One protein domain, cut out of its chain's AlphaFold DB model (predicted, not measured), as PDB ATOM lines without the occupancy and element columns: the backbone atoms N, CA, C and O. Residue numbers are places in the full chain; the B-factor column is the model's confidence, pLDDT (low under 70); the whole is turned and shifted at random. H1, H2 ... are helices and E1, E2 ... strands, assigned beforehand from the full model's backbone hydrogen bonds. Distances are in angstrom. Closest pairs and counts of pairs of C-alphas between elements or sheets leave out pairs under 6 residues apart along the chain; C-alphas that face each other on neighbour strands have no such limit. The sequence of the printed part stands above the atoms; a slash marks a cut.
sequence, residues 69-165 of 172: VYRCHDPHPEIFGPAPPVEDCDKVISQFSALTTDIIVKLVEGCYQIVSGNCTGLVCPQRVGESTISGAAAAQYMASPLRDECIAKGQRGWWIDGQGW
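AT A GLANCE: This is residues 69 to 165 of the 172 residues of an uncharacterized protein of fungal sp. No.14919 (UniProt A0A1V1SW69). Three helices cover one side of two strand pairs that run next to each other with a gap between them: H1 packs on the hairpin E3 and E4, H3 on the pair E1 and E6, and H2 on E4 and E6 where the two pairs adjoin. A third strand pair, E2 and E5, stands at one end of E4, and a long link, residues 74 to 85, runs at the opposite end of the domain. The 97 printed residues hold three named helices and six named strands in the order E1 H1 E2 E3 E4 E5 H2 H3 E6, a mixed class; each of the three sheets has two antiparallel strands. The whole is compact and rounded, with a radius of gyration of the C-alphas of 13.0 A and spans of 34 by 26 by 23 A.

HOW THE PARTS SIT: E1, residues 69 to 73, is the antiparallel neighbour of E6, residues 156 to 160, with N 71 and O 158 3.0 A apart, within hydrogen-bond range. H1, residues 86 to 97, comes closest to E4, residues 119 to 125, at the C-alphas of Cys 89 and Cys 119, 5.2 A apart. E3, residues 112 to 116, forms an antiparallel hairpin with E4; N 121 and O 114 are within hydrogen-bond range at 2.8 A. E2, residues 102 to 106, and E5, residues 130 to 134, are antiparallel neighbours, with N 103 and O 133 within range at 2.8 A. The closest C-alphas of E2 and E4 are those of Lys 106 and Pro 125, 5.7 A apart. H2, residues 135 to 142, touches H1, which meets it with residues 93 to 97 alone; the closest C-alphas, of Ser 97 and Ala 136, are 4.3 A apart. H1 and H2 run opposite ways at a shallow tilt of 29 degrees. The closest C-alphas of H2 and E6 are those of Tyr 141 and Trp 159, 6.1 A apart. H3, residues 147 to 152, comes closest to E6 at the C-alphas of Arg 147 and Gly 157, 5.2 A apart. H2 and H3 meet only through their link. E4 and E6 are near each other, while E1 and E4 are apart. In H1, H2 and H3 every O i to N i+4 pair is within hydrogen-bond range.

IN THESE COORDINATES: E1 begins at C-alpha 69, (310.133, 340.393, 167.259). H1 is 16.4 A long from its first to its last C-alpha and begins at C-alpha 86, (330.081, 342.592, 162.169). E3 measures 14.0 A, E4 19.7 A and H2 10.3 A. E6, 13.1 A long, ends at C-alpha 160, (310.756, 336.375, 164.107).

THE WHOLE: The two C-alphas farthest apart, those of Gly 129 and Ala 152, are 35.6 A from each other. The printed part has no cut; the link from E1 to H1 is long, and the other links are tight. The mean pLDDT of the printed part is 86.4, with residues 75 to 81 and residue 162 under 70.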
ATOM      1  N   VAL A  69     309.524 340.809 165.989       86.88
ATOM      2  CA  VAL A  69     310.133 340.393 167.259       86.88
ATOM      3  C   VAL A  69     311.621 340.158 167.053       86.88
ATOM      4  O   VAL A  69     312.025 339.152 166.472       86.88
ATOM      5  N   TYR A  70     312.439 341.070 167.571       86.69
ATOM      6  CA  TYR A  70     313.895 340.941 167.567       86.69
ATOM      7  C   TYR A  70     314.381 340.304 168.859       86.69
ATOM      8  O   TYR A  70     313.888 340.614 169.945       86.69
ATOM      9  N   ARG A  71     315.361 339.412 168.751       85.06
ATOM     10  CA  ARG A  71     315.956 338.732 169.903       85.06
ATOM     11  C   ARG A  71     317.461 338.557 169.684       85.06
ATOM     12  O   ARG A  71     317.911 338.383 168.554       85.06
ATOM     13  N   CYS A  72     318.221 338.561 170.772       86.00
ATOM     14  CA  CYS A  72     319.544 337.950 170.792       86.00
ATOM     15  C   CYS A  72     319.386 336.512 171.286       86.00
ATOM     16  O   CYS A  72     318.542 336.245 172.146       86.00
ATOM     17  N   HIS A  73     320.165 335.587 170.748       77.69
ATOM     18  CA  HIS A  73     320.243 334.235 171.278       77.69
ATOM     19  C   HIS A  73     321.697 333.813 171.409       77.69
ATOM     20  O   HIS A  73     322.539 334.175 170.582       77.69
ATOM     21  N   ASP A  74     321.976 333.030 172.445       74.00
ATOM     22  CA  ASP A  74     323.237 332.315 172.520       74.00
ATOM     23  C   ASP A  74     323.236 331.262 171.403       74.00
ATOM     24  O   ASP A  74     322.286 330.470 171.321       74.00
ATOM     25  N   PRO A  75     324.235 331.254 170.501       64.56
ATOM     26  CA  PRO A  75     324.374 330.160 169.555       64.56
ATOM     27  C   PRO A  75     324.382 328.835 170.304       64.56
ATOM     28  O   PRO A  75     325.034 328.720 171.342       64.56
ATOM     29  N   HIS A  76     323.715 327.815 169.758       64.00
ATOM     30  CA  HIS A  76     323.896 326.470 170.289       64.00
ATOM     31  C   HIS A  76     325.400 326.147 170.248       64.00
ATOM     32  O   HIS A  76     325.978 326.150 169.151       64.00
ATOM     33  N   PRO A  77     326.041 325.897 171.406       55.88
ATOM     34  CA  PRO A  77     327.497 325.961 171.538       55.88
ATOM     35  C   PRO A  77     328.218 324.948 170.643       55.88
ATOM     36  O   PRO A  77     329.347 325.181 170.225       55.88
ATOM     37  N   GLU A  78     327.541 323.854 170.293       60.50
ATOM     38  CA  GLU A  78     328.090 322.775 169.462       60.50
ATOM     39  C   GLU A  78     327.791 322.913 167.962       60.50
ATOM     40  O   GLU A  78     328.435 322.251 167.156       60.50
ATOM     41  N   ILE A  79     326.817 323.741 167.569       62.56
ATOM     42  CA  ILE A  79     326.316 323.772 166.180       62.56
ATOM     43  C   ILE A  79     326.819 325.009 165.443       62.56
ATOM     44  O   ILE A  79     327.111 324.949 164.252       62.56
ATOM     45  N   PHE A  80     326.913 326.136 166.144       64.56
ATOM     46  CA  PHE A  80     327.013 327.433 165.491       64.56
ATOM     47  C   PHE A  80     328.375 328.119 165.678       64.56
ATOM     48  O   PHE A  80     328.753 328.927 164.837       64.56
ATOM     49  N   GLY A  81     329.177 327.746 166.682       69.62
ATOM     50  CA  GLY A  81     330.486 328.369 166.923       69.62
ATOM     51  C   GLY A  81     330.386 329.805 167.478       69.62
ATOM     52  O   GLY A  81     329.304 330.227 167.896       69.62
ATOM     53  N   PRO A  82     331.500 330.566 167.535       77.00
ATOM     54  CA  PRO A  82     331.511 331.931 168.078       77.00
ATOM     55  C   PRO A  82     330.635 332.886 167.254       77.00
ATOM     56  O   PRO A  82     330.330 332.602 166.097       77.00
ATOM     57  N   ALA A  83     330.224 334.023 167.824       79.88
ATOM     58  CA  ALA A  83     329.502 335.041 167.055       79.88
ATOM     59  C   ALA A  83     330.339 335.554 165.864       79.88
ATOM     60  O   ALA A  83     331.559 335.701 165.994       79.88
ATOM     61  N   PRO A  84     329.698 335.826 164.716       83.19
ATOM     62  CA  PRO A  84     330.389 336.306 163.528       83.19
ATOM     63  C   PRO A  84     330.886 337.754 163.703       83.19
ATOM     64  O   PRO A  84     330.268 338.529 164.439       83.19
ATOM     65  N   PRO A  85     331.964 338.163 163.004       85.19
ATOM     66  CA  PRO A  85     332.357 339.568 162.902       85.19
ATOM     67  C   PRO A  85     331.258 340.416 162.249       85.19
ATOM     68  O   PRO A  85     330.577 339.958 161.326       85.19
ATOM     69  N   VAL A  86     331.114 341.673 162.682       86.38
ATOM     70  CA  VAL A  86     330.081 342.592 162.169       86.38
ATOM     71  C   VAL A  86     330.243 342.819 160.662       86.38
ATOM     72  O   VAL A  86     329.261 342.783 159.922       86.38
ATOM     73  N   GLU A  87     331.482 342.965 160.189       89.25
ATOM     74  CA  GLU A  87     331.803 343.272 158.792       89.25
ATOM     75  C   GLU A  87     331.406 342.140 157.835       89.25
ATOM     76  O   GLU A  87     331.056 342.376 156.675       89.25
ATOM     77  N   ASP A  88     331.461 340.893 158.306       90.44
ATOM     78  CA  ASP A  88     331.017 339.738 157.529       90.44
ATOM     79  C   ASP A  88     329.491 339.717 157.408       90.44
ATOM     80  O   ASP A  88     328.959 339.431 156.332       90.44
ATOM     81  N   CYS A  89     328.777 340.109 158.466       90.81
ATOM     82  CA  CYS A  89     327.324 340.222 158.427       90.81
ATOM     83  C   CYS A  89     326.831 341.413 157.592       90.81
ATOM     84  O   CYS A  89     325.814 341.282 156.914       90.81
ATOM     85  N   ASP A  90     327.558 342.533 157.546       94.19
ATOM     86  CA  ASP A  90     327.241 343.649 156.640       94.19
ATOM     87  C   ASP A  90     327.242 343.210 155.167       94.19
ATOM     88  O   ASP A  90     326.362 343.595 154.390       94.19
ATOM     89  N   LYS A  91     328.190 342.350 154.778       96.31
ATOM     90  CA  LYS A  91     328.253 341.798 153.415       96.31
ATOM     91  C   LYS A  91     327.060 340.901 153.108       96.31
ATOM     92  O   LYS A  91     326.474 341.038 152.037       96.31
ATOM     93  N   VAL A  92     326.682 340.019 154.037       95.38
ATOM     94  CA  VAL A  92     325.479 339.180 153.900       95.38
ATOM     95  C   VAL A  92     324.238 340.054 153.707       95.38
ATOM     96  O   VAL A  92     323.485 339.850 152.756       95.38
ATOM     97  N   ILE A  93     324.048 341.067 154.557       95.12
ATOM     98  CA  ILE A  93     322.907 341.992 154.485       95.12
ATOM     99  C   ILE A  93     322.879 342.715 153.132       95.12
ATOM    100  O   ILE A  93     321.827 342.803 152.495       95.12
ATOM    101  N   SER A  94     324.032 343.192 152.658       97.50
ATOM    102  CA  SER A  94     324.148 343.835 151.348       97.50
ATOM    103  C   SER A  94     323.772 342.890 150.202       97.50
ATOM    104  O   SER A  94     323.056 343.300 149.289       97.50
ATOM    105  N   GLN A  95     324.187 341.622 150.268       97.62
ATOM    106  CA  GLN A  95     323.837 340.611 149.267       97.62
ATOM    107  C   GLN A  95     322.334 340.303 149.260       97.62
ATOM    108  O   GLN A  95     321.748 340.245 148.182       97.62
ATOM    109  N   PHE A  96     321.685 340.205 150.427       97.12
ATOM    110  CA  PHE A  96     320.222 340.104 150.515       97.12
ATOM    111  C   PHE A  96     319.526 341.330 149.915       97.12
ATOM    112  O   PHE A  96     318.591 341.190 149.129       97.12
ATOM    113  N   SER A  97     320.008 342.535 150.229       97.38
ATOM    114  CA  SER A  97     319.431 343.782 149.713       97.38
ATOM    115  C   SER A  97     319.586 343.940 148.198       97.38
ATOM    116  O   SER A  97     318.840 344.715 147.600       97.38
ATOM    117  N   ALA A  98     320.553 343.255 147.584       97.44
ATOM    118  CA  ALA A  98     320.801 343.287 146.146       97.44
ATOM    119  C   ALA A  98     319.957 342.270 145.355       97.44
ATOM    120  O   ALA A  98     319.992 342.285 144.122       97.44
ATOM    121  N   LEU A  99     319.210 341.386 146.027       96.31
ATOM    122  CA  LEU A  99     318.341 340.429 145.349       96.31
ATOM    123  C   LEU A  99     317.230 341.162 144.594       96.31
ATOM    124  O   LEU A  99     316.473 341.947 145.159       96.31
ATOM    125  N   THR A 100     317.110 340.860 143.303       93.19
ATOM    126  CA  THR A 100     316.073 341.421 142.425       93.19
ATOM    127  C   THR A 100     314.774 340.615 142.445       93.19
ATOM    128  O   THR A 100     313.810 340.993 141.786       93.19
ATOM    129  N   THR A 101     314.760 339.480 143.143       91.81
ATOM    130  CA  THR A 101     313.628 338.555 143.228       91.81
ATOM    131  C   THR A 101     313.221 338.343 144.674       91.81
ATOM    132  O   THR A 101     314.051 338.438 145.583       91.81
ATOM    133  N   ASP A 102     311.957 337.990 144.875       95.31
ATOM    134  CA  ASP A 102     311.489 337.556 146.182       95.31
ATOM    135  C   ASP A 102     312.088 336.199 146.560       95.31
ATOM    136  O   ASP A 102     312.369 335.341 145.719       95.31
ATOM    137  N   ILE A 103     312.279 336.020 147.860       95.25
ATOM    138  CA  ILE A 103     312.687 334.775 148.484       95.25
ATOM    139  C   ILE A 103     311.415 334.027 148.852       95.25
ATOM    140  O   ILE A 103     310.600 334.517 149.637       95.25
ATOM    141  N   ILE A 104     311.273 332.832 148.297       93.69
ATOM    142  CA  ILE A 104     310.154 331.932 148.552       93.69
ATOM    143  C   ILE A 104     310.696 330.747 149.343       93.69
ATOM    144  O   ILE A 104     311.653 330.105 148.912       93.69
ATOM    145  N   VAL A 105     310.104 330.470 150.504       92.38
ATOM    146  CA  VAL A 105     310.516 329.365 151.378       92.38
ATOM    147  C   VAL A 105     309.332 328.507 151.804       92.38
ATOM    148  O   VAL A 105     308.228 329.003 152.048       92.38
ATOM    149  N   LYS A 106     309.582 327.200 151.929       90.81
ATOM    150  CA  LYS A 106     308.623 326.197 152.411       90.81
ATOM    151  C   LYS A 106     309.271 325.324 153.465       90.81
ATOM    152  O   LYS A 106     310.428 324.942 153.325       90.81
ATOM    153  N   LEU A 107     308.512 324.949 154.495       83.56
ATOM    154  CA  LEU A 107     309.040 324.201 155.645       83.56
ATOM    155  C   LEU A 107     309.799 322.921 155.258       83.56
ATOM    156  O   LEU A 107     310.801 322.596 155.882       83.56
ATOM    157  N   VAL A 108     309.351 322.233 154.207       85.38
ATOM    158  CA  VAL A 108     309.983 321.004 153.694       85.38
ATOM    159  C   VAL A 108     311.241 321.253 152.856       85.38
ATOM    160  O   VAL A 108     312.057 320.350 152.713       85.38
ATOM    161  N   GLU A 109     311.394 322.453 152.296       86.75
ATOM    162  CA  GLU A 109     312.538 322.851 151.463       86.75
ATOM    163  C   GLU A 109     313.663 323.470 152.312       86.75
ATOM    164  O   GLU A 109     314.819 323.480 151.896       86.75
ATOM    165  N   GLY A 110     313.345 323.930 153.527       89.00
ATOM    166  CA  GLY A 110     314.303 324.499 154.469       89.00
ATOM    167  C   GLY A 110     314.464 326.013 154.320       89.00
ATOM    168  O   GLY A 110     313.532 326.718 153.930       89.00
ATOM    169  N   CYS A 111     315.635 326.524 154.703       92.75
ATOM    170  CA  CYS A 111     315.931 327.955 154.693       92.75
ATOM    171  C   CYS A 111     316.639 328.374 153.403       92.75
ATOM    172  O   CYS A 111     317.516 327.669 152.905       92.75
ATOM    173  N   TYR A 112     316.337 329.574 152.922       95.50
ATOM    174  CA  TYR A 112     317.199 330.260 151.967       95.50
ATOM    175  C   TYR A 112     318.405 330.845 152.709       95.50
ATOM    176  O   TYR A 112     318.231 331.442 153.774       95.50
ATOM    177  N   GLN A 113     319.612 330.692 152.159       95.50
ATOM    178  CA  GLN A 113     320.843 331.105 152.829       95.50
ATOM    179  C   GLN A 113     321.801 331.875 151.920       95.50
ATOM    180  O   GLN A 113     321.972 331.534 150.750       95.50
ATOM    181  N   ILE A 114     322.483 332.865 152.495       96.19
ATOM    182  CA  ILE A 114     323.635 333.548 151.898       96.19
ATOM    183  C   ILE A 114     324.777 333.527 152.913       96.19
ATOM    184  O   ILE A 114     324.571 333.858 154.079       96.19
ATOM    185  N   VAL A 115     325.979 333.156 152.471       94.25
ATOM    186  CA  VAL A 115     327.173 333.040 153.322       94.25
ATOM    187  C   VAL A 115     328.239 334.021 152.843       94.25
ATOM    188  O   VAL A 115     328.562 334.055 151.656       94.25
ATOM    189  N   SER A 116     328.825 334.784 153.764       92.81
ATOM    190  CA  SER A 116     329.988 335.632 153.502       92.81
ATOM    191  C   SER A 116     330.934 335.615 154.699       92.81
ATOM    192  O   SER A 116     330.585 336.081 155.782       92.81
ATOM    193  N   GLY A 117     332.158 335.125 154.484       89.19
ATOM    194  CA  GLY A 117     333.134 334.966 155.561       89.19
ATOM    195  C   GLY A 117     332.593 334.025 156.635       89.19
ATOM    196  O   GLY A 117     332.194 332.905 156.320       89.19
ATOM    197  N   ASN A 118     332.552 334.502 157.877       88.50
ATOM    198  CA  ASN A 118     332.038 333.744 159.018       88.50
ATOM    199  C   ASN A 118     330.557 334.003 159.321       88.50
ATOM    200  O   ASN A 118     330.048 333.430 160.279       88.50
ATOM    201  N   CYS A 119     329.872 334.852 158.546       89.00
ATOM    202  CA  CYS A 119     328.456 335.147 158.748       89.00
ATOM    203  C   CYS A 119     327.590 334.463 157.685       89.00
ATOM    204  O   CYS A 119     327.875 334.508 156.485       89.00
ATOM    205  N   THR A 120     326.497 333.859 158.132       91.50
ATOM    206  CA  THR A 120     325.442 333.273 157.311       91.50
ATOM    207  C   THR A 120     324.127 333.970 157.624       91.50
ATOM    208  O   THR A 120     323.682 334.019 158.768       91.50
ATOM    209  N   GLY A 121     323.487 334.509 156.594       92.44
ATOM    210  CA  GLY A 121     322.128 335.023 156.674       92.44
ATOM    211  C   GLY A 121     321.146 333.955 156.233       92.44
ATOM    212  O   GLY A 121     321.314 333.379 155.159       92.44
ATOM    213  N   LEU A 122     320.118 333.713 157.039       93.62
ATOM    214  CA  LEU A 122     319.085 332.716 156.767       93.62
ATOM    215  C   LEU A 122     317.709 333.372 156.719       93.62
ATOM    216  O   LEU A 122     317.386 334.211 157.558       93.62
ATOM    217  N   VAL A 123     316.875 332.928 155.786       93.75
ATOM    218  CA  VAL A 123     315.431 333.175 155.762       93.75
ATOM    219  C   VAL A 123     314.753 331.817 155.853       93.75
ATOM    220  O   VAL A 123     314.886 331.008 154.936       93.75
ATOM    221  N   CYS A 124     314.060 331.544 156.956       91.62
ATOM    222  CA  CYS A 124     313.434 330.248 157.203       91.62
ATOM    223  C   CYS A 124     311.911 330.362 157.327       91.62
ATOM    224  O   CYS A 124     311.404 331.314 157.926       91.62
ATOM    225  N   PRO A 125     311.169 329.364 156.834       90.88
ATOM    226  CA  PRO A 125     309.734 329.247 157.051       90.88
ATOM    227  C   PRO A 125     309.448 328.859 158.509       90.88
ATOM    228  O   PRO A 125     310.125 328.013 159.089       90.88
ATOM    229  N   GLN A 126     308.411 329.448 159.096       86.62
ATOM    230  CA  GLN A 126     307.962 329.175 160.469       86.62
ATOM    231  C   GLN A 126     306.573 328.545 160.545       86.62
ATOM    232  O   GLN A 126     306.078 328.233 161.627       86.62
ATOM    233  N   ARG A 127     305.924 328.346 159.399       83.94
ATOM    234  CA  ARG A 127     304.626 327.683 159.308       83.94
ATOM    235  C   ARG A 127     304.577 326.754 158.111       83.94
ATOM    236  O   ARG A 127     305.399 326.837 157.200       83.94
ATOM    237  N   VAL A 128     303.579 325.881 158.121       85.75
ATOM    238  CA  VAL A 128     303.254 325.042 156.969       85.75
ATOM    239  C   VAL A 128     302.736 325.923 155.833       85.75
ATOM    240  O   VAL A 128     301.925 326.820 156.059       85.75
ATOM    241  N   GLY A 129     303.192 325.633 154.616       86.62
ATOM    242  CA  GLY A 129     302.850 326.379 153.411       86.62
ATOM    243  C   GLY A 129     304.038 327.150 152.845       86.62
ATOM    244  O   GLY A 129     305.183 326.959 153.256       86.62
ATOM    245  N   GLU A 130     303.736 327.994 151.868       90.88
ATOM    246  CA  GLU A 130     304.694 328.884 151.224       90.88
ATOM    247  C   GLU A 130     304.689 330.242 151.923       90.88
ATOM    248  O   GLU A 130     303.631 330.770 152.270       90.88
ATOM    249  N   SER A 131     305.877 330.785 152.175       91.62
ATOM    250  CA  SER A 131     306.052 332.132 152.711       91.62
ATOM    251  C   SER A 131     307.034 332.899 151.834       91.62
ATOM    252  O   SER A 131     308.064 332.355 151.432       91.62
ATOM    253  N   THR A 132     306.707 334.157 151.552       92.88
ATOM    254  CA  THR A 132     307.441 334.991 150.597       92.88
ATOM    255  C   THR A 132     307.874 336.292 151.256       92.88
ATOM    256  O   THR A 132     307.090 336.928 151.961       92.88
ATOM    257  N   ILE A 133     309.122 336.692 151.024       92.62
ATOM    258  CA  ILE A 133     309.689 337.960 151.491       92.62
ATOM    259  C   ILE A 133     310.653 338.512 150.445       92.62
ATOM    260  O   ILE A 133     311.400 337.759 149.829       92.62
ATOM    261  N   SER A 134     310.684 339.829 150.261       95.12
ATOM    262  CA  SER A 134     311.687 340.442 149.390       95.12
ATOM    263  C   SER A 134     313.073 340.420 150.040       95.12
ATOM    264  O   SER A 134     313.209 340.515 151.264       95.12
ATOM    265  N   GLY A 135     314.130 340.363 149.225       95.12
ATOM    266  CA  GLY A 135     315.503 340.449 149.731       95.12
ATOM    267  C   GLY A 135     315.770 341.729 150.531       95.12
ATOM    268  O   GLY A 135     316.413 341.682 151.577       95.12
ATOM    269  N   ALA A 136     315.187 342.855 150.111       94.69
ATOM    270  CA  ALA A 136     315.278 344.126 150.829       94.69
ATOM    271  C   ALA A 136     314.639 344.071 152.229       94.69
ATOM    272  O   ALA A 136     315.234 344.559 153.187       94.69
ATOM    273  N   ALA A 137     313.461 343.454 152.376       92.31
ATOM    274  CA  ALA A 137     312.824 343.299 153.684       92.31
ATOM    275  C   ALA A 137     313.616 342.335 154.584       92.31
ATOM    276  O   ALA A 137     313.843 342.635 155.754       92.31
ATOM    277  N   ALA A 138     314.114 341.222 154.034       92.88
ATOM    278  CA  ALA A 138     314.991 340.313 154.770       92.88
ATOM    279  C   ALA A 138     316.268 341.027 155.252       92.88
ATOM    280  O   ALA A 138     316.622 340.921 156.424       92.88
ATOM    281  N   ALA A 139     316.907 341.823 154.390       94.06
ATOM    282  CA  ALA A 139     318.077 342.625 154.743       94.06
ATOM    283  C   ALA A 139     317.776 343.629 155.868       94.06
ATOM    284  O   ALA A 139     318.552 343.734 156.816       94.06
ATOM    285  N   GLN A 140     316.632 344.320 155.809       91.81
ATOM    286  CA  GLN A 140     316.196 345.231 156.873       91.81
ATOM    287  C   GLN A 140     316.014 344.508 158.215       91.81
ATOM    288  O   GLN A 140     316.427 345.030 159.246       91.81
ATOM    289  N   TYR A 141     315.447 343.299 158.215       90.62
ATOM    290  CA  TYR A 141     315.273 342.513 159.439       90.62
ATOM    291  C   TYR A 141     316.587 341.928 159.975       90.62
ATOM    292  O   TYR A 141     316.776 341.871 161.192       90.62
ATOM    293  N   MET A 142     317.520 341.539 159.096       90.06
ATOM    294  CA  MET A 142     318.881 341.139 159.486       90.06
ATOM    295  C   MET A 142     319.668 342.309 160.082       90.06
ATOM    296  O   MET A 142     320.391 342.130 161.060       90.06
ATOM    297  N   ALA A 143     319.472 343.522 159.561       89.75
ATOM    298  CA  ALA A 143     319.986 344.769 160.124       89.75
ATOM    299  C   ALA A 143     319.228 345.207 161.397       89.75
ATOM    300  O   ALA A 143     319.059 346.399 161.649       89.75
ATOM    301  N   SER A 144     318.763 344.231 162.189       83.12
ATOM    302  CA  SER A 144     318.079 344.410 163.466       83.12
ATOM    303  C   SER A 144     318.723 345.527 164.291       83.12
ATOM    304  O   SER A 144     319.953 345.560 164.405       83.12
ATOM    305  N   PRO A 145     317.932 346.380 164.966       82.06
ATOM    306  CA  PRO A 145     318.481 347.396 165.863       82.06
ATOM    307  C   PRO A 145     319.304 346.793 167.014       82.06
ATOM    308  O   PRO A 145     320.099 347.496 167.626       82.06
ATOM    309  N   LEU A 146     319.133 345.497 167.302       83.88
ATOM    310  CA  LEU A 146     319.888 344.776 168.325       83.88
ATOM    311  C   LEU A 146     321.148 344.088 167.781       83.88
ATOM    312  O   LEU A 146     321.885 343.507 168.567       83.88
ATOM    313  N   ARG A 147     321.405 344.102 166.465       87.00
ATOM    314  CA  ARG A 147     322.465 343.300 165.826       87.00
ATOM    315  C   ARG A 147     323.826 343.503 166.488       87.00
ATOM    316  O   ARG A 147     324.432 342.534 166.940       87.00
ATOM    317  N   ASP A 148     324.279 344.750 166.551       85.19
ATOM    318  CA  ASP A 148     325.609 345.082 167.065       85.19
ATOM    319  C   ASP A 148     325.710 344.764 168.564       85.19
ATOM    320  O   ASP A 148     326.730 344.254 169.021       85.19
ATOM    321  N   GLU A 149     324.626 344.977 169.320       86.50
ATOM    322  CA  GLU A 149     324.544 344.604 170.736       86.50
ATOM    323  C   GLU A 149     324.644 343.084 170.929       86.50
ATOM    324  O   GLU A 149     325.392 342.627 171.796       86.50
ATOM    325  N   CYS A 150     323.920 342.297 170.125       86.75
ATOM    326  CA  CYS A 150     323.984 340.841 170.184       86.75
ATOM    327  C   CYS A 150     325.410 340.365 169.877       86.75
ATOM    328  O   CYS A 150     325.988 339.623 170.667       86.75
ATOM    329  N   ILE A 151     326.009 340.840 168.779       83.81
ATOM    330  CA  ILE A 151     327.360 340.432 168.370       83.81
ATOM    331  C   ILE A 151     328.398 340.823 169.430       83.81
ATOM    332  O   ILE A 151     329.238 340.000 169.793       83.81
ATOM    333  N   ALA A 152     328.309 342.028 170.001       84.00
ATOM    334  CA  ALA A 152     329.208 342.480 171.064       84.00
ATOM    335  C   ALA A 152     329.135 341.607 172.331       84.00
ATOM    336  O   ALA A 152     330.120 341.486 173.058       84.00
ATOM    337  N   LYS A 153     327.987 340.967 172.588       85.12
ATOM    338  CA  LYS A 153     327.794 339.996 173.677       85.12
ATOM    339  C   LYS A 153     328.220 338.570 173.307       85.12
ATOM    340  O   LYS A 153     328.037 337.662 174.111       85.12
ATOM    341  N   GLY A 154     328.765 338.353 172.110       81.19
ATOM    342  CA  GLY A 154     329.058 337.015 171.590       81.19
ATOM    343  C   GLY A 154     327.802 336.228 171.199       81.19
ATOM    344  O   GLY A 154     327.858 335.008 171.058       81.19
ATOM    345  N   GLN A 155     326.676 336.917 171.022       84.31
ATOM    346  CA  GLN A 155     325.375 336.352 170.683       84.31
ATOM    347  C   GLN A 155     325.034 336.585 169.211       84.31
ATOM    348  O   GLN A 155     325.676 337.356 168.497       84.31
ATOM    349  N   ARG A 156     323.975 335.921 168.755       78.38
ATOM    350  CA  ARG A 156     323.457 336.024 167.389       78.38
ATOM    351  C   ARG A 156     322.137 336.777 167.364       78.38
ATOM    352  O   ARG A 156     321.316 336.647 168.273       78.38
ATOM    353  N   GLY A 157     321.947 337.580 166.322       74.19
ATOM    354  CA  GLY A 157     320.736 338.366 166.108       74.19
ATOM    355  C   GLY A 157     319.758 337.633 165.198       74.19
ATOM    356  O   GLY A 157     320.141 337.106 164.155       74.19
ATOM    357  N   TRP A 158     318.483 337.614 165.574       79.12
ATOM    358  CA  TRP A 158     317.421 337.086 164.718       79.12
ATOM    359  C   TRP A 158     316.108 337.858 164.871       79.12
ATOM    360  O   TRP A 158     315.822 338.466 165.908       79.12
ATOM    361  N   TRP A 159     315.323 337.824 163.802       85.81
ATOM    362  CA  TRP A 159     313.979 338.355 163.684       85.81
ATOM    363  C   TRP A 159     312.995 337.204 163.503       85.81
ATOM    364  O   TRP A 159     313.228 336.266 162.737       85.81
ATOM    365  N   ILE A 160     311.877 337.296 164.210       80.19
ATOM    366  CA  ILE A 160     310.756 336.375 164.107       80.19
ATOM    367  C   ILE A 160     309.525 337.189 163.736       80.19
ATOM    368  O   ILE A 160     309.232 338.223 164.349       80.19
ATOM    369  N   ASP A 161     308.804 336.701 162.739       77.81
ATOM    370  CA  ASP A 161     307.530 337.252 162.333       77.81
ATOM    371  C   ASP A 161     306.497 337.196 163.474       77.81
ATOM    372  O   ASP A 161     306.006 336.134 163.854       77.81
ATOM    373  N   GLY A 162     306.139 338.363 164.012       69.00
ATOM    374  CA  GLY A 162     304.979 338.514 164.894       69.00
ATOM    375  C   GLY A 162     303.672 338.788 164.141       69.00
ATOM    376  O   GLY A 162     302.598 338.698 164.720       69.00
ATOM    377  N   GLN A 163     303.723 339.098 162.841       70.69
ATOM    378  CA  GLN A 163     302.555 339.489 162.044       70.69
ATOM    379  C   GLN A 163     301.891 338.323 161.293       70.69
ATOM    380  O   GLN A 163     300.858 338.518 160.653       70.69
ATOM    381  N   GLY A 164     302.435 337.108 161.369       72.19
ATOM    382  CA  GLY A 164     301.844 335.906 160.779       72.19
ATOM    383  C   GLY A 164     302.149 335.700 159.290       72.19
ATOM    384  O   GLY A 164     301.416 334.981 158.613       72.19
ATOM    385  N   TRP A 165     303.210 336.306 158.762       77.25
ATOM    386  CA  TRP A 165     303.818 336.006 157.462       77.25
ATOM    387  C   TRP A 165     304.460 334.609 157.428       77.25
ATOM    388  O   TRP A 165     304.541 334.000 156.363       77.25
TER     389      TRP A 165